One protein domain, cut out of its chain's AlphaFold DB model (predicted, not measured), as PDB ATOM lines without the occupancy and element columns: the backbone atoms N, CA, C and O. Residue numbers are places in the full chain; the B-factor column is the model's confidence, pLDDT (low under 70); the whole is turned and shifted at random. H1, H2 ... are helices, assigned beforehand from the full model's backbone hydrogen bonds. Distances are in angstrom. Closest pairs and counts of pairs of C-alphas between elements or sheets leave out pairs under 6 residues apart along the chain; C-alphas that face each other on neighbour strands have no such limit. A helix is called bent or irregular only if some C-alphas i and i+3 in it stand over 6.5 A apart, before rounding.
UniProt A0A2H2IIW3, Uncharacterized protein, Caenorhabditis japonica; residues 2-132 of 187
ATOM      1  N   ARG A   2     501.267 406.299 381.215       49.75
ATOM      2  CA  ARG A   2     500.060 406.362 382.075       49.75
ATOM      3  C   ARG A   2     499.973 407.610 382.968       49.75
ATOM      4  O   ARG A   2     498.917 408.207 383.083       49.75
ATOM      5  N   SER A   3     501.085 408.049 383.555       36.38
ATOM      6  CA  SER A   3     501.080 409.168 384.510       36.38
ATOM      7  C   SER A   3     500.833 410.542 383.874       36.38
ATOM      8  O   SER A   3     500.306 411.426 384.535       36.38
ATOM      9  N   SER A   4     501.170 410.732 382.593       39.25
ATOM     10  CA  SER A   4     500.887 411.980 381.869       39.25
ATOM     11  C   SER A   4     499.404 412.118 381.504       39.25
ATOM     12  O   SER A   4     498.871 413.215 381.591       39.25
ATOM     13  N   GLU A   5     498.707 411.013 381.207       48.25
ATOM     14  CA  GLU A   5     497.245 411.026 381.008       48.25
ATOM     15  C   GLU A   5     496.493 411.388 382.300       48.25
ATOM     16  O   GLU A   5     495.505 412.120 382.249       48.25
ATOM     17  N   ILE A   6     497.006 410.953 383.461       45.66
ATOM     18  CA  ILE A   6     496.488 411.336 384.790       45.66
ATOM     19  C   ILE A   6     496.582 412.842 384.999       45.66
ATOM     20  O   ILE A   6     495.637 413.473 385.462       45.66
ATOM     21  N   ILE A   7     497.709 413.428 384.613       42.12
ATOM     22  CA  ILE A   7     497.990 414.855 384.756       42.12
ATOM     23  C   ILE A   7     497.112 415.699 383.839       42.12
ATOM     24  O   ILE A   7     496.569 416.716 384.273       42.12
ATOM     25  N   ASP A   8     496.942 415.267 382.594       43.28
ATOM     26  CA  ASP A   8     496.096 415.970 381.637       43.28
ATOM     27  C   ASP A   8     494.613 415.854 382.019       43.28
ATOM     28  O   ASP A   8     493.861 416.816 381.877       43.28
ATOM     29  N   HIS A   9     494.170 414.739 382.607       49.84
ATOM     30  CA  HIS A   9     492.829 414.663 383.203       49.84
ATOM     31  C   HIS A   9     492.673 415.518 384.466       49.84
ATOM     32  O   HIS A   9     491.614 416.116 384.654       49.84
ATOM     33  N   TYR A  10     493.717 415.620 385.292       43.44
ATOM     34  CA  TYR A  10     493.741 416.467 386.489       43.44
ATOM     35  C   TYR A  10     493.641 417.961 386.142       43.44
ATOM     36  O   TYR A  10     492.991 418.720 386.857       43.44
ATOM     37  N   CYS A  11     494.269 418.395 385.042       42.53
ATOM     38  CA  CYS A  11     494.401 419.816 384.707       42.53
ATOM     39  C   CYS A  11     493.529 420.306 383.536       42.53
ATOM     40  O   CYS A  11     493.186 421.486 383.511       42.53
ATOM     41  N   VAL A  12     493.189 419.474 382.545       43.78
ATOM     42  CA  VAL A  12     492.870 419.995 381.198       43.78
ATOM     43  C   VAL A  12     491.422 419.788 380.773       43.78
ATOM     44  O   VAL A  12     490.894 420.613 380.031       43.78
ATOM     45  N   TYR A  13     490.716 418.762 381.254       42.38
ATOM     46  CA  TYR A  13     489.488 418.350 380.561       42.38
ATOM     47  C   TYR A  13     488.274 419.283 380.663       42.38
ATOM     48  O   TYR A  13     487.220 418.933 380.143       42.38
ATOM     49  N   ASN A  14     488.382 420.473 381.262       49.88
ATOM     50  CA  ASN A  14     487.266 421.414 381.237       49.88
ATOM     51  C   ASN A  14     487.596 422.909 381.284       49.88
ATOM     52  O   ASN A  14     486.682 423.681 381.039       49.88
ATOM     53  N   PHE A  15     488.816 423.382 381.557       49.03
ATOM     54  CA  PHE A  15     488.989 424.824 381.809       49.03
ATOM     55  C   PHE A  15     488.684 425.708 380.583       49.03
ATOM     56  O   PHE A  15     487.949 426.689 380.705       49.03
ATOM     57  N   ASP A  16     489.148 425.328 379.389       46.41
ATOM     58  CA  ASP A  16     488.872 426.091 378.160       46.41
ATOM     59  C   ASP A  16     487.423 425.925 377.669       46.41
ATOM     60  O   ASP A  16     486.804 426.889 377.215       46.41
ATOM     61  N   ALA A  17     486.834 424.736 377.838       51.44
ATOM     62  CA  ALA A  17     485.425 424.482 377.525       51.44
ATOM     63  C   ALA A  17     484.468 425.207 378.494       51.44
ATOM     64  O   ALA A  17     483.409 425.684 378.080       51.44
ATOM     65  N   ILE A  18     484.859 425.338 379.767       52.38
ATOM     66  CA  ILE A  18     484.191 426.159 380.783       52.38
ATOM     67  C   ILE A  18     484.331 427.635 380.401       52.38
ATOM     68  O   ILE A  18     483.325 428.326 380.285       52.38
ATOM     69  N   ARG A  19     485.539 428.140 380.120       53.31
ATOM     70  CA  ARG A  19     485.731 429.551 379.733       53.31
ATOM     71  C   ARG A  19     484.927 429.951 378.497       53.31
ATOM     72  O   ARG A  19     484.372 431.046 378.481       53.31
ATOM     73  N   ALA A  20     484.857 429.089 377.480       57.56
ATOM     74  CA  ALA A  20     484.111 429.358 376.250       57.56
ATOM     75  C   ALA A  20     482.586 429.375 376.459       57.56
ATOM     76  O   ALA A  20     481.886 430.117 375.771       57.56
ATOM     77  N   LYS A  21     482.067 428.583 377.409       55.41
ATOM     78  CA  LYS A  21     480.636 428.550 377.745       55.41
ATOM     79  C   LYS A  21     480.224 429.541 378.836       55.41
ATOM     80  O   LYS A  21     479.054 429.903 378.881       55.41
ATOM     81  N   PHE A  22     481.156 430.016 379.663       64.56
ATOM     82  CA  PHE A  22     480.863 430.883 380.808       64.56
ATOM     83  C   PHE A  22     481.714 432.159 380.802       64.56
ATOM     84  O   PHE A  22     482.601 432.325 381.645       64.56
ATOM     85  N   PRO A  23     481.430 433.117 379.897       69.88
ATOM     86  CA  PRO A  23     482.094 434.420 379.886       69.88
ATOM     87  C   PRO A  23     482.014 435.150 381.233       69.88
ATOM     88  O   PRO A  23     482.914 435.919 381.565       69.88
ATOM     89  N   CYS A  24     480.969 434.901 382.031       76.81
ATOM     90  CA  CYS A  24     480.819 435.485 383.363       76.81
ATOM     91  C   CYS A  24     481.942 435.041 384.326       76.81
ATOM     92  O   CYS A  24     482.506 435.880 385.026       76.81
ATOM     93  N   LEU A  25     482.383 433.774 384.262       69.19
ATOM     94  CA  LEU A  25     483.465 433.249 385.104       69.19
ATOM     95  C   LEU A  25     484.804 433.937 384.806       69.19
ATOM     96  O   LEU A  25     485.645 434.046 385.689       69.19
ATOM     97  N   SER A  26     484.997 434.447 383.582       70.69
ATOM     98  CA  SER A  26     486.233 435.150 383.199       70.69
ATOM     99  C   SER A  26     486.434 436.491 383.914       70.69
ATOM    100  O   SER A  26     487.550 437.011 383.936       70.69
ATOM    101  N   LYS A  27     485.365 437.055 384.489       71.06
ATOM    102  CA  LYS A  27     485.379 438.334 385.211       71.06
ATOM    103  C   LYS A  27     485.422 438.160 386.726       71.06
ATOM    104  O   LYS A  27     485.747 439.120 387.424       71.06
ATOM    105  N   MET A  28     485.121 436.962 387.222       72.06
ATOM    106  CA  MET A  28     485.159 436.688 388.649       72.06
ATOM    107  C   MET A  28     486.590 436.691 389.175       72.06
ATOM    108  O   MET A  28     487.533 436.231 388.523       72.06
ATOM    109  N   ARG A  29     486.737 437.149 390.416       74.19
ATOM    110  CA  ARG A  29     487.966 436.970 391.184       74.19
ATOM    111  C   ARG A  29     487.749 435.874 392.225       74.19
ATOM    112  O   ARG A  29     486.771 435.966 392.960       74.19
ATOM    113  N   PRO A  30     488.659 434.891 392.335       70.31
ATOM    114  CA  PRO A  30     488.593 433.891 393.397       70.31
ATOM    115  C   PRO A  30     488.548 434.553 394.776       70.31
ATOM    116  O   PRO A  30     489.312 435.495 395.035       70.31
ATOM    117  N   ASN A  31     487.700 434.049 395.674       79.38
ATOM    118  CA  ASN A  31     487.557 434.599 397.019       79.38
ATOM    119  C   ASN A  31     488.687 434.112 397.944       79.38
ATOM    120  O   ASN A  31     488.512 433.249 398.804       79.38
ATOM    121  N   LYS A  32     489.883 434.686 397.761       83.12
ATOM    122  CA  LYS A  32     491.102 434.290 398.487       83.12
ATOM    123  C   LYS A  32     490.987 434.433 400.006       83.12
ATOM    124  O   LYS A  32     491.605 433.652 400.720       83.12
ATOM    125  N   GLU A  33     490.220 435.402 400.500       86.88
ATOM    126  CA  GLU A  33     490.040 435.609 401.943       86.88
ATOM    127  C   GLU A  33     489.135 434.539 402.562       86.88
ATOM    128  O   GLU A  33     489.446 434.010 403.631       86.88
ATOM    129  N   CYS A  34     488.078 434.125 401.856       86.75
ATOM    130  CA  CYS A  34     487.286 432.971 402.275       86.75
ATOM    131  C   CYS A  34     488.148 431.699 402.309       86.75
ATOM    132  O   CYS A  34     488.149 430.979 403.309       86.75
ATOM    133  N   VAL A  35     488.966 431.480 401.273       84.25
ATOM    134  CA  VAL A  35     489.820 430.287 401.167       84.25
ATOM    135  C   VAL A  35     490.912 430.238 402.246       84.25
ATOM    136  O   VAL A  35     491.209 429.177 402.781       84.25
ATOM    137  N   LYS A  36     491.481 431.380 402.642       87.50
ATOM    138  CA  LYS A  36     492.400 431.458 403.795       87.50
ATOM    139  C   LYS A  36     491.763 431.005 405.109       87.50
ATOM    140  O   LYS A  36     492.458 430.525 405.996       87.50
ATOM    141  N   THR A  37     490.456 431.209 405.253       88.69
ATOM    142  CA  THR A  37     489.749 430.982 406.521       88.69
ATOM    143  C   THR A  37     489.332 429.523 406.701       88.69
ATOM    144  O   THR A  37     489.186 429.051 407.823       88.69
ATOM    145  N   CYS A  38     489.123 428.800 405.605       85.50
ATOM    146  CA  CYS A  38     488.552 427.453 405.615       85.50
ATOM    147  C   CYS A  38     489.591 426.319 405.563       85.50
ATOM    148  O   CYS A  38     489.239 425.186 405.870       85.50
ATOM    149  N   THR A  39     490.824 426.585 405.112       84.75
ATOM    150  CA  THR A  39     491.858 425.559 404.948       84.75
ATOM    151  C   THR A  39     493.246 426.162 405.163       84.75
ATOM    152  O   THR A  39     493.556 427.220 404.610       84.75
ATOM    153  N   PRO A  40     494.133 425.493 405.922       83.88
ATOM    154  CA  PRO A  40     495.525 425.911 406.032       83.88
ATOM    155  C   PRO A  40     496.292 425.711 404.714       83.88
ATOM    156  O   PRO A  40     497.327 426.337 404.522       83.88
ATOM    157  N   HIS A  41     495.781 424.903 403.775       79.19
ATOM    158  CA  HIS A  41     496.456 424.526 402.521       79.19
ATOM    159  C   HIS A  41     496.255 425.514 401.358       79.19
ATOM    160  O   HIS A  41     496.532 425.208 400.198       79.19
ATOM    161  N   HIS A  42     495.768 426.713 401.666       75.00
ATOM    162  CA  HIS A  42     495.416 427.770 400.722       75.00
ATOM    163  C   HIS A  42     496.550 428.264 399.795       75.00
ATOM    164  O   HIS A  42     496.271 428.759 398.703       75.00
ATOM    165  N   ASP A  43     497.810 428.135 400.203       67.19
ATOM    166  CA  ASP A  43     499.012 428.534 399.459       67.19
ATOM    167  C   ASP A  43     499.711 427.355 398.760       67.19
ATOM    168  O   ASP A  43     500.632 427.547 397.963       67.19
ATOM    169  N   ALA A  44     499.251 426.128 399.008       60.59
ATOM    170  CA  ALA A  44     499.988 424.930 398.650       60.59
ATOM    171  C   ALA A  44     499.581 424.318 397.301       60.59
ATOM    172  O   ALA A  44     500.260 423.413 396.847       60.59
ATOM    173  N   ILE A  45     498.528 424.773 396.616       64.00
ATOM    174  CA  ILE A  45     497.920 424.061 395.459       64.00
ATOM    175  C   ILE A  45     498.903 423.736 394.343       64.00
ATOM    176  O   ILE A  45     498.923 422.606 393.853       64.00
ATOM    177  N   SER A  46     499.700 424.719 393.920       60.41
ATOM    178  CA  SER A  46     500.674 424.521 392.844       60.41
ATOM    179  C   SER A  46     501.711 423.482 393.264       60.41
ATOM    180  O   SER A  46     502.010 422.564 392.505       60.41
ATOM    181  N   SER A  47     502.153 423.557 394.523       57.22
ATOM    182  CA  SER A  47     503.072 422.594 395.125       57.22
ATOM    183  C   SER A  47     502.429 421.215 395.315       57.22
ATOM    184  O   SER A  47     503.055 420.213 395.007       57.22
ATOM    185  N   MET A  48     501.168 421.129 395.742       62.25
ATOM    186  CA  MET A  48     500.414 419.879 395.892       62.25
ATOM    187  C   MET A  48     500.228 419.197 394.538       62.25
ATOM    188  O   MET A  48     500.401 417.987 394.430       62.25
ATOM    189  N   THR A  49     499.950 419.977 393.493       63.97
ATOM    190  CA  THR A  49     499.796 419.475 392.128       63.97
ATOM    191  C   THR A  49     501.128 418.955 391.591       63.97
ATOM    192  O   THR A  49     501.184 417.829 391.112       63.97
ATOM    193  N   GLU A  50     502.221 419.715 391.700       64.12
ATOM    194  CA  GLU A  50     503.551 419.254 391.270       64.12
ATOM    195  C   GLU A  50     504.066 418.065 392.092       64.12
ATOM    196  O   GLU A  50     504.610 417.113 391.533       64.12
ATOM    197  N   ASN A  51     503.846 418.061 393.406       60.72
ATOM    198  CA  ASN A  51     504.244 416.950 394.264       60.72
ATOM    199  C   ASN A  51     503.435 415.690 393.963       60.72
ATOM    200  O   ASN A  51     504.021 414.616 393.861       60.72
ATOM    201  N   PHE A  52     502.124 415.797 393.734       62.84
ATOM    202  CA  PHE A  52     501.308 414.657 393.322       62.84
ATOM    203  C   PHE A  52     501.813 414.060 392.003       62.84
ATOM    204  O   PHE A  52     501.999 412.848 391.913       62.84
ATOM    205  N   LYS A  53     502.156 414.901 391.015       65.50
ATOM    206  CA  LYS A  53     502.778 414.450 389.754       65.50
ATOM    207  C   LYS A  53     504.033 413.618 389.999       65.50
ATOM    208  O   LYS A  53     504.171 412.531 389.442       65.50
ATOM    209  N   ASN A  54     504.924 414.119 390.847       65.81
ATOM    210  CA  ASN A  54     506.188 413.458 391.155       65.81
ATOM    211  C   ASN A  54     505.989 412.153 391.940       65.81
ATOM    212  O   ASN A  54     506.696 411.179 391.698       65.81
ATOM    213  N   LEU A  55     505.000 412.102 392.834       62.44
ATOM    214  CA  LEU A  55     504.719 410.936 393.677       62.44
ATOM    215  C   LEU A  55     504.054 409.792 392.912       62.44
ATOM    216  O   LEU A  55     504.409 408.630 393.099       62.44
ATOM    217  N   VAL A  56     503.157 410.118 391.980       63.16
ATOM    218  CA  VAL A  56     502.583 409.132 391.054       63.16
ATOM    219  C   VAL A  56     503.667 408.512 390.166       63.16
ATOM    220  O   VAL A  56     503.564 407.351 389.775       63.16
ATOM    221  N   LEU A  57     504.730 409.260 389.856       65.62
ATOM    222  CA  LEU A  57     505.880 408.756 389.103       65.62
ATOM    223  C   LEU A  57     506.861 407.948 389.967       65.62
ATOM    224  O   LEU A  57     507.520 407.055 389.438       65.62
ATOM    225  N   SER A  58     506.958 408.232 391.270       65.44
ATOM    226  CA  SER A  58     507.863 407.529 392.190       65.44
ATOM    227  C   SER A  58     507.271 406.254 392.800       65.44
ATOM    228  O   SER A  58     508.018 405.466 393.373       65.44
ATOM    229  N   GLY A  59     505.954 406.043 392.690       66.50
ATOM    230  CA  GLY A  59     505.261 404.862 393.222       66.50
ATOM    231  C   GLY A  59     505.026 404.888 394.738       66.50
ATOM    232  O   GLY A  59     504.651 403.868 395.311       66.50
ATOM    233  N   ASP A  60     505.233 406.033 395.400       74.94
ATOM    234  CA  ASP A  60     504.908 406.216 396.822       74.94
ATOM    235  C   ASP A  60     503.432 406.600 396.974       74.94
ATOM    236  O   ASP A  60     503.055 407.776 396.983       74.94
ATOM    237  N   THR A  61     502.583 405.580 397.098       78.25
ATOM    238  CA  THR A  61     501.132 405.754 397.226       78.25
ATOM    239  C   THR A  61     500.732 406.422 398.541       78.25
ATOM    240  O   THR A  61     499.700 407.084 398.595       78.25
ATOM    241  N   THR A  62     501.539 406.309 399.602       81.25
ATOM    242  CA  THR A  62     501.174 406.829 400.933       81.25
ATOM    243  C   THR A  62     501.257 408.349 400.959       81.25
ATOM    244  O   THR A  62     500.334 409.026 401.415       81.25
ATOM    245  N   ARG A  63     502.346 408.913 400.424       80.19
ATOM    246  CA  ARG A  63     502.462 410.370 400.289       80.19
ATOM    247  C   ARG A  63     501.488 410.912 399.249       80.19
ATOM    248  O   ARG A  63     500.909 411.971 399.478       80.19
ATOM    249  N   ALA A  64     501.265 410.188 398.149       78.50
ATOM    250  CA  ALA A  64     500.283 410.584 397.140       78.50
ATOM    251  C   ALA A  64     498.873 410.732 397.741       78.50
ATOM    252  O   ALA A  64     498.197 411.724 397.475       78.50
ATOM    253  N   GLU A  65     498.461 409.808 398.615       85.12
ATOM    254  CA  GLU A  65     497.183 409.873 399.336       85.12
ATOM    255  C   GLU A  65     497.078 411.085 400.268       85.12
ATOM    256  O   GLU A  65     496.022 411.718 400.331       85.12
ATOM    257  N   GLN A  66     498.158 411.435 400.973       85.06
ATOM    258  CA  GLN A  66     498.180 412.609 401.847       85.06
ATOM    259  C   GLN A  66     497.999 413.905 401.047       85.06
ATOM    260  O   GLN A  66     497.139 414.717 401.387       85.06
ATOM    261  N   TYR A  67     498.767 414.084 399.969       80.44
ATOM    262  CA  TYR A  67     498.654 415.269 399.111       80.44
ATOM    263  C   TYR A  67     497.299 415.348 398.410       80.44
ATOM    264  O   TYR A  67     496.722 416.429 398.309       80.44
ATOM    265  N   LEU A  68     496.759 414.209 397.974       82.25
ATOM    266  CA  LEU A  68     495.416 414.141 397.412       82.25
ATOM    267  C   LEU A  68     494.365 414.582 398.440       82.25
ATOM    268  O   LEU A  68     493.491 415.376 398.108       82.25
ATOM    269  N   GLY A  69     494.477 414.132 399.693       87.75
ATOM    270  CA  GLY A  69     493.583 414.551 400.773       87.75
ATOM    271  C   GLY A  69     493.602 416.064 401.013       87.75
ATOM    272  O   GLY A  69     492.543 416.684 401.074       87.75
ATOM    273  N   GLN A  70     494.792 416.669 401.066       85.62
ATOM    274  CA  GLN A  70     494.954 418.123 401.206       85.62
ATOM    275  C   GLN A  70     494.386 418.886 399.997       85.62
ATOM    276  O   GLN A  70     493.718 419.907 400.153       85.62
ATOM    277  N   GLY A  71     494.590 418.359 398.786       83.25
ATOM    278  CA  GLY A  71     493.998 418.907 397.566       83.25
ATOM    279  C   GLY A  71     492.468 418.863 397.580       83.25
ATOM    280  O   GLY A  71     491.817 419.825 397.177       83.25
ATOM    281  N   CYS A  72     491.881 417.781 398.090       86.50
ATOM    282  CA  CYS A  72     490.434 417.652 398.239       86.50
ATOM    283  C   CYS A  72     489.856 418.633 399.260       86.50
ATOM    284  O   CYS A  72     488.823 419.235 398.987       86.50
ATOM    285  N   GLU A  73     490.525 418.837 400.397       87.88
ATOM    286  CA  GLU A  73     490.124 419.845 401.385       87.88
ATOM    287  C   GLU A  73     490.117 421.250 400.768       87.88
ATOM    288  O   GLU A  73     489.130 421.983 400.874       87.88
ATOM    289  N   TYR A  74     491.186 421.586 400.041       85.62
ATOM    290  CA  TYR A  74     491.281 422.846 399.320       85.62
ATOM    291  C   TYR A  74     490.123 423.022 398.328       85.62
ATOM    292  O   TYR A  74     489.453 424.055 398.324       85.62
ATOM    293  N   ILE A  75     489.848 422.003 397.510       85.06
ATOM    294  CA  ILE A  75     488.803 422.066 396.482       85.06
ATOM    295  C   ILE A  75     487.416 422.196 397.111       85.06
ATOM    296  O   ILE A  75     486.645 423.063 396.698       85.06
ATOM    297  N   THR A  76     487.112 421.412 398.146       88.19
ATOM    298  CA  THR A  76     485.863 421.547 398.909       88.19
ATOM    299  C   THR A  76     485.706 422.964 399.448       88.19
ATOM    300  O   THR A  76     484.634 423.557 399.315       88.19
ATOM    301  N   CYS A  77     486.775 423.560 399.977       87.19
ATOM    302  CA  CYS A  77     486.704 424.948 400.389       87.19
ATOM    303  C   CYS A  77     486.440 425.909 399.219       87.19
ATOM    304  O   CYS A  77     485.554 426.757 399.322       87.19
ATOM    305  N   THR A  78     487.163 425.794 398.101       86.25
ATOM    306  CA  THR A  78     486.916 426.681 396.951       86.25
ATOM    307  C   THR A  78     485.482 426.580 396.458       86.25
ATOM    308  O   THR A  78     484.877 427.600 396.147       86.25
ATOM    309  N   LEU A  79     484.882 425.385 396.492       87.88
ATOM    310  CA  LEU A  79     483.464 425.219 396.202       87.88
ATOM    311  C   LEU A  79     482.606 426.022 397.189       87.88
ATOM    312  O   LEU A  79     481.745 426.778 396.759       87.88
ATOM    313  N   HIS A  80     482.852 425.939 398.498       89.56
ATOM    314  CA  HIS A  80     482.123 426.744 399.488       89.56
ATOM    315  C   HIS A  80     482.291 428.260 399.316       89.56
ATOM    316  O   HIS A  80     481.341 428.998 399.571       89.56
ATOM    317  N   CYS A  81     483.461 428.720 398.881       87.12
ATOM    318  CA  CYS A  81     483.767 430.142 398.744       87.12
ATOM    319  C   CYS A  81     483.277 430.748 397.423       87.12
ATOM    320  O   CYS A  81     482.728 431.853 397.405       87.12
ATOM    321  N   ASP A  82     483.470 430.034 396.316       85.94
ATOM    322  CA  ASP A  82     483.269 430.584 394.979       85.94
ATOM    323  C   ASP A  82     481.887 430.236 394.413       85.94
ATOM    324  O   ASP A  82     481.306 431.069 393.728       85.94
ATOM    325  N   VAL A  83     481.289 429.077 394.730       88.56
ATOM    326  CA  VAL A  83     479.960 428.692 394.198       88.56
ATOM    327  C   VAL A  83     478.856 429.697 394.552       88.56
ATOM    328  O   VAL A  83     478.100 430.055 393.646       88.56
ATOM    329  N   PRO A  84     478.735 430.205 395.797       88.62
ATOM    330  CA  PRO A  84     477.738 431.233 396.105       88.62
ATOM    331  C   PRO A  84     477.966 432.524 395.313       88.62
ATOM    332  O   PRO A  84     477.013 433.150 394.856       88.62
ATOM    333  N   THR A  85     479.233 432.891 395.109       85.44
ATOM    334  CA  THR A  85     479.625 434.060 394.313       85.44
ATOM    335  C   THR A  85     479.257 433.858 392.843       85.44
ATOM    336  O   THR A  85     478.655 434.742 392.247       85.44
ATOM    337  N   ILE A  86     479.502 432.667 392.282       84.62
ATOM    338  CA  ILE A  86     479.082 432.296 390.922       84.62
ATOM    339  C   ILE A  86     477.566 432.412 390.786       84.62
ATOM    340  O   ILE A  86     477.084 432.990 389.818       84.62
ATOM    341  N   ALA A  87     476.808 431.886 391.748       88.12
ATOM    342  CA  ALA A  87     475.351 431.946 391.701       88.12
ATOM    343  C   ALA A  87     474.821 433.389 391.743       88.12
ATOM    344  O   ALA A  87     473.776 433.670 391.159       88.12
ATOM    345  N   HIS A  88     475.532 434.287 392.431       87.62
ATOM    346  CA  HIS A  88     475.161 435.692 392.574       87.62
ATOM    347  C   HIS A  88     475.585 436.564 391.382       87.62
ATOM    348  O   HIS A  88     474.802 437.391 390.926       87.62
ATOM    349  N   GLU A  89     476.816 436.402 390.893       84.38
ATOM    350  CA  GLU A  89     477.392 437.232 389.824       84.38
ATOM    351  C   GLU A  89     477.080 436.711 388.413       84.38
ATOM    352  O   GLU A  89     477.051 437.490 387.460       84.38
ATOM    353  N   CYS A  90     476.865 435.401 388.275       84.19
ATOM    354  CA  CYS A  90     476.381 434.765 387.055       84.19
ATOM    355  C   CYS A  90     474.900 434.400 387.237       84.19
ATOM    356  O   CYS A  90     474.022 435.248 387.096       84.19
ATOM    357  N   ASP A  91     474.628 433.137 387.564       84.12
ATOM    358  CA  ASP A  91     473.305 432.573 387.789       84.12
ATOM    359  C   ASP A  91     473.424 431.187 388.457       84.12
ATOM    360  O   ASP A  91     474.497 430.569 388.519       84.12
ATOM    361  N   TYR A  92     472.295 430.691 388.971       88.00
ATOM    362  CA  TYR A  92     472.198 429.379 389.617       88.00
ATOM    363  C   TYR A  92     472.604 428.233 388.678       88.00
ATOM    364  O   TYR A  92     473.241 427.276 389.114       88.00
ATOM    365  N   GLU A  93     472.233 428.303 387.398       85.06
ATOM    366  CA  GLU A  93     472.472 427.236 386.417       85.06
ATOM    367  C   GLU A  93     473.971 427.060 386.140       85.06
ATOM    368  O   GLU A  93     474.478 425.937 386.097       85.06
ATOM    369  N   THR A  94     474.701 428.169 386.054       82.44
ATOM    370  CA  THR A  94     476.155 428.232 385.920       82.44
ATOM    371  C   THR A  94     476.833 427.664 387.161       82.44
ATOM    372  O   THR A  94     477.717 426.814 387.041       82.44
ATOM    373  N   ALA A  95     476.397 428.068 388.358       85.25
ATOM    374  CA  ALA A  95     476.922 427.527 389.613       85.25
ATOM    375  C   ALA A  95     476.698 426.008 389.711       85.25
ATOM    376  O   ALA A  95     477.618 425.252 390.035       85.25
ATOM    377  N   GLN A  96     475.496 425.546 389.361       87.25
ATOM    378  CA  GLN A  96     475.143 424.130 389.343       87.25
ATOM    379  C   GLN A  96     475.993 423.345 388.339       87.25
ATOM    380  O   GLN A  96     476.473 422.255 388.654       87.25
ATOM    381  N   LEU A  97     476.252 423.906 387.158       82.69
ATOM    382  CA  LEU A  97     477.116 423.256 386.188       82.69
ATOM    383  C   LEU A  97     478.571 423.173 386.666       82.69
ATOM    384  O   LEU A  97     479.199 422.134 386.476       82.69
ATOM    385  N   VAL A  98     479.111 424.217 387.300       82.12
ATOM    386  CA  VAL A  98     480.460 424.171 387.896       82.12
ATOM    387  C   VAL A  98     480.553 423.041 388.924       82.12
ATOM    388  O   VAL A  98     481.515 422.269 388.898       82.12
ATOM    389  N   ILE A  99     479.529 422.878 389.770       86.12
ATOM    390  CA  ILE A  99     479.432 421.754 390.712       86.12
ATOM    391  C   ILE A  99     479.445 420.417 389.961       86.12
ATOM    392  O   ILE A  99     480.221 419.522 390.300       86.12
ATOM    393  N   ASP A 100     478.606 420.256 388.938       84.81
ATOM    394  CA  ASP A 100     478.472 418.981 388.231       84.81
ATOM    395  C   ASP A 100     479.719 418.613 387.419       84.81
ATOM    396  O   ASP A 100     480.121 417.445 387.414       84.81
ATOM    397  N   LEU A 101     480.385 419.592 386.801       80.19
ATOM    398  CA  LEU A 101     481.676 419.392 386.145       80.19
ATOM    399  C   LEU A 101     482.750 418.994 387.157       80.19
ATOM    400  O   LEU A 101     483.469 418.028 386.914       80.19
ATOM    401  N   THR A 102     482.818 419.667 388.309       81.75
ATOM    402  CA  THR A 102     483.779 419.334 389.372       81.75
ATOM    403  C   THR A 102     483.569 417.905 389.874       81.75
ATOM    404  O   THR A 102     484.508 417.110 389.898       81.75
ATOM    405  N   ARG A 103     482.319 417.527 390.173       85.88
ATOM    406  CA  ARG A 103     481.946 416.169 390.607       85.88
ATOM    407  C   ARG A 103     482.318 415.114 389.567       85.88
ATOM    408  O   ARG A 103     482.869 414.071 389.918       85.88
ATOM    409  N   LYS A 104     482.033 415.378 388.287       81.31
ATOM    410  CA  LYS A 104     482.350 414.465 387.180       81.31
ATOM    411  C   LYS A 104     483.860 414.285 387.013       81.31
ATOM    412  O   LYS A 104     484.315 413.152 386.862       81.31
ATOM    413  N   SER A 105     484.626 415.373 387.070       75.75
ATOM    414  CA  SER A 105     486.091 415.333 387.004       75.75
ATOM    415  C   SER A 105     486.674 414.520 388.160       75.75
ATOM    416  O   SER A 105     487.513 413.653 387.933       75.75
ATOM    417  N   PHE A 106     486.164 414.710 389.380       81.06
ATOM    418  CA  PHE A 106     486.604 413.957 390.555       81.06
ATOM    419  C   PHE A 106     486.296 412.465 390.478       81.06
ATOM    420  O   PHE A 106     487.156 411.653 390.797       81.06
ATOM    421  N   ALA A 107     485.101 412.089 390.017       82.19
ATOM    422  CA  ALA A 107     484.759 410.682 389.822       82.19
ATOM    423  C   ALA A 107     485.663 410.010 388.771       82.19
ATOM    424  O   ALA A 107     486.058 408.855 388.933       82.19
ATOM    425  N   SER A 108     486.017 410.739 387.707       78.00
ATOM    426  CA  SER A 108     486.972 410.268 386.694       78.00
ATOM    427  C   SER A 108     488.373 410.083 387.283       78.00
ATOM    428  O   SER A 108     489.001 409.042 387.093       78.00
ATOM    429  N   MET A 109     488.834 411.068 388.057       78.19
ATOM    430  CA  MET A 109     490.132 411.051 388.727       78.19
ATOM    431  C   MET A 109     490.248 409.920 389.752       78.19
ATOM    432  O   MET A 109     491.273 409.250 389.785       78.19
ATOM    433  N   GLU A 110     489.207 409.673 390.547       85.62
ATOM    434  CA  GLU A 110     489.151 408.562 391.505       85.62
ATOM    435  C   GLU A 110     489.326 407.221 390.818       85.62
ATOM    436  O   GLU A 110     490.220 406.454 391.175       85.62
ATOM    437  N   LYS A 111     488.505 406.966 389.796       82.06
ATOM    438  CA  LYS A 111     488.593 405.733 389.023       82.06
ATOM    439  C   LYS A 111     489.996 405.554 388.454       82.06
ATOM    440  O   LYS A 111     490.608 404.511 388.642       82.06
ATOM    441  N   MET A 112     490.516 406.587 387.802       75.50
ATOM    442  CA  MET A 112     491.826 406.532 387.174       75.50
ATOM    443  C   MET A 112     492.951 406.301 388.187       75.50
ATOM    444  O   MET A 112     493.785 405.429 387.973       75.50
ATOM    445  N   ALA A 113     492.969 407.050 389.291       79.50
ATOM    446  CA  ALA A 113     494.024 406.960 390.293       79.50
ATOM    447  C   ALA A 113     494.073 405.573 390.956       79.50
ATOM    448  O   ALA A 113     495.164 405.070 391.233       79.50
ATOM    449  N   LEU A 114     492.912 404.943 391.160       86.00
ATOM    450  CA  LEU A 114     492.805 403.573 391.663       86.00
ATOM    451  C   LEU A 114     493.203 402.543 390.594       86.00
ATOM    452  O   LEU A 114     494.039 401.684 390.861       86.00
ATOM    453  N   ASP A 115     492.683 402.663 389.368       81.69
ATOM    454  CA  ASP A 115     492.957 401.729 388.263       81.69
ATOM    455  C   ASP A 115     494.454 401.685 387.897       81.69
ATOM    456  O   ASP A 115     494.975 400.653 387.465       81.69
ATOM    457  N   THR A 116     495.176 402.797 388.076       74.81
ATOM    458  CA  THR A 116     496.618 402.881 387.801       74.81
ATOM    459  C   THR A 116     497.506 402.629 389.017       74.81
ATOM    460  O   THR A 116     498.724 402.721 388.876       74.81
ATOM    461  N   ASN A 117     496.941 402.331 390.193       81.50
ATOM    462  CA  ASN A 117     497.663 402.251 391.472       81.50
ATOM    463  C   ASN A 117     498.475 403.520 391.796       81.50
ATOM    464  O   ASN A 117     499.543 403.450 392.402       81.50
ATOM    465  N   ALA A 118     497.988 404.690 391.373       78.62
ATOM    466  CA  ALA A 118     498.577 405.974 391.756       78.62
ATOM    467  C   ALA A 118     498.347 406.258 393.251       78.62
ATOM    468  O   ALA A 118     499.176 406.879 393.914       78.62
ATOM    469  N   VAL A 119     497.229 405.758 393.776       83.19
ATOM    470  CA  VAL A 119     496.906 405.671 395.201       83.19
ATOM    471  C   VAL A 119     496.384 404.266 395.491       83.19
ATOM    472  O   VAL A 119     495.806 403.633 394.607       83.19
ATOM    473  N   ALA A 120     496.571 403.767 396.712       87.38
ATOM    474  CA  ALA A 120     496.005 402.477 397.111       87.38
ATOM    475  C   ALA A 120     494.549 402.631 397.575       87.38
ATOM    476  O   ALA A 120     493.744 401.707 397.450       87.38
ATOM    477  N   LYS A 121     494.200 403.807 398.103       90.75
ATOM    478  CA  LYS A 121     492.838 404.154 398.520       90.75
ATOM    479  C   LYS A 121     492.496 405.600 398.192       90.75
ATOM    480  O   LYS A 121     493.346 406.484 398.193       90.75
ATOM    481  N   TRP A 122     491.208 405.847 397.985       89.31
ATOM    482  CA  TRP A 122     490.685 407.200 397.855       89.31
ATOM    483  C   TRP A 122     490.489 407.836 399.244       89.31
ATOM    484  O   TRP A 122     489.810 407.234 400.086       89.31
ATOM    485  N   PRO A 123     491.060 409.022 399.532       90.38
ATOM    486  CA  PRO A 123     490.885 409.677 400.826       90.38
ATOM    487  C   PRO A 123     489.415 410.018 401.104       90.38
ATOM    488  O   PRO A 123     488.710 410.529 400.236       90.38
ATOM    489  N   GLN A 124     488.947 409.789 402.336       90.88
ATOM    490  CA  GLN A 124     487.544 410.040 402.704       90.88
ATOM    491  C   GLN A 124     487.150 411.517 402.590       90.88
ATOM    492  O   GLN A 124     486.041 411.808 402.161       90.88
ATOM    493  N   VAL A 125     488.072 412.447 402.867       87.94
ATOM    494  CA  VAL A 125     487.859 413.898 402.685       87.94
ATOM    495  C   VAL A 125     487.501 414.275 401.238       87.94
ATOM    496  O   VAL A 125     486.824 415.264 400.984       87.94
ATOM    497  N   CYS A 126     487.883 413.452 400.259       87.56
ATOM    498  CA  CYS A 126     487.523 413.652 398.858       87.56
ATOM    499  C   CYS A 126     486.081 413.232 398.530       87.56
ATOM    500  O   CYS A 126     485.610 413.477 397.416       87.56
ATOM    501  N   ALA A 127     485.369 412.571 399.450       88.44
ATOM    502  CA  ALA A 127     483.967 412.212 399.258       88.44
ATOM    503  C   ALA A 127     483.061 413.451 399.224       88.44
ATOM    504  O   ALA A 127     482.113 413.474 398.436       88.44
ATOM    505  N   ASP A 128     483.406 414.491 399.989       87.31
ATOM    506  CA  ASP A 128     482.645 415.742 400.079       87.31
ATOM    507  C   ASP A 128     482.546 416.449 398.725       87.31
ATOM    508  O   ASP A 128     481.494 416.970 398.361       87.31
ATOM    509  N   VAL A 129     483.594 416.369 397.902       86.94
ATOM    510  CA  VAL A 129     483.583 416.936 396.545       86.94
ATOM    511  C   VAL A 129     482.534 416.249 395.662       86.94
ATOM    512  O   VAL A 129     481.862 416.905 394.869       86.94
ATOM    513  N   LYS A 130     482.340 414.928 395.807       85.44
ATOM    514  CA  LYS A 130     481.374 414.147 395.007       85.44
ATOM    515  C   LYS A 130     479.925 414.397 395.422       85.44
ATOM    516  O   LYS A 130     479.013 414.257 394.594       85.44
ATOM    517  N   THR A 131     479.706 414.733 396.688       88.75
ATOM    518  CA  THR A 131     478.380 414.962 397.273       88.75
ATOM    519  C   THR A 131     478.037 416.438 397.411       88.75
ATOM    520  O   THR A 131     476.889 416.735 397.733       88.75
ATOM    521  N   TYR A 132     478.971 417.345 397.108       89.44
ATOM    522  CA  TYR A 132     478.766 418.783 397.209       89.44
ATOM    523  C   TYR A 132     477.493 419.230 396.481       89.44
ATOM    524  O   TYR A 132     477.229 418.873 395.324       89.44
TER     525      TYR A 132
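Overview. This is residues 2 to 132 of the 187 residues of an uncharacterized protein of Caenorhabditis japonica (UniProt A0A2H2IIW3). Two long helices, H5 and H6, form a hairpin that makes the longest axis, and with the shorter H1 and H4 along one half of its length they make an up-and-down bundle of four helices, each running against the one before it. H7 packs on the other side of this hairpin, H3 packs on H5, and H2 follows H1 near H6. The printed part has 131 residues with seven named helices, H1 to H7 in chain order, and no named strand; the class is all helix. The whole is compact, with a radius of gyration of the C-alphas of 14.9 A, and spans 43 by 30 by 24 A.

Arrangement. The hub is H5, residues 61 to 89, which touches four other helices; it has a kink of 30 degrees near residue 82 and is irregular, but only just, C-alphas 81 and 84 being 6.7 A apart. Its residues 79 to 87 alone touch H6, residues 92 to 115, in a hairpin at a shallow tilt of 10 degrees; the closest C-alphas are those of Ala 87 and Ala 95, 5.1 A apart. H4, residues 45 to 58, forms another hairpin with H5 at a shallow tilt of 32 degrees, closest at the C-alphas of Leu 55 and Ala 64, 5.6 A. H1, residues 2 to 11, touches H4, closest at the C-alphas of Ser 3 and Leu 57, 6.7 A, and H6, closest at those of Tyr 10 and Met 109, 6.9 A. H7, residues 124 to 131, touches H5, closest at the C-alphas of Cys 72 and Cys 126, 5.0 A, and forms a hairpin with H6 at a steep tilt of 41 degrees. H3, residues 32 to 38, touches H5 at a steep tilt of 57 degrees, closest at the C-alphas of Cys 34 and Cys 81, 5.7 A. H2, residues 15 to 21, and H6 are near each other. Every O i to N i+4 pair is within hydrogen-bond range in H1, H2, H3, H4 and H6, against 23 of 25 in H5 and 1 of 4 in H7, where 3 of 5 O i to N i+3 pairs are.

Along the chain. H5 is 40.1 A long, from C-alpha 61 at (501.132, 405.754, 397.226), and H6 34.6 A. H1 measures 14.8 A, H2 10.0 A, H3 10.2 A, H4 19.6 A and H7 11.7 A, ending at C-alpha 131 at (478.380, 414.962, 397.273).

Size, cuts and confidence. The C-alphas farthest apart, of Ser 58 and His 88, are 43.2 A apart. The printed part has no cut and no long link. Residues 2 to 23, 25 and 43 to 59 have pLDDT under 70.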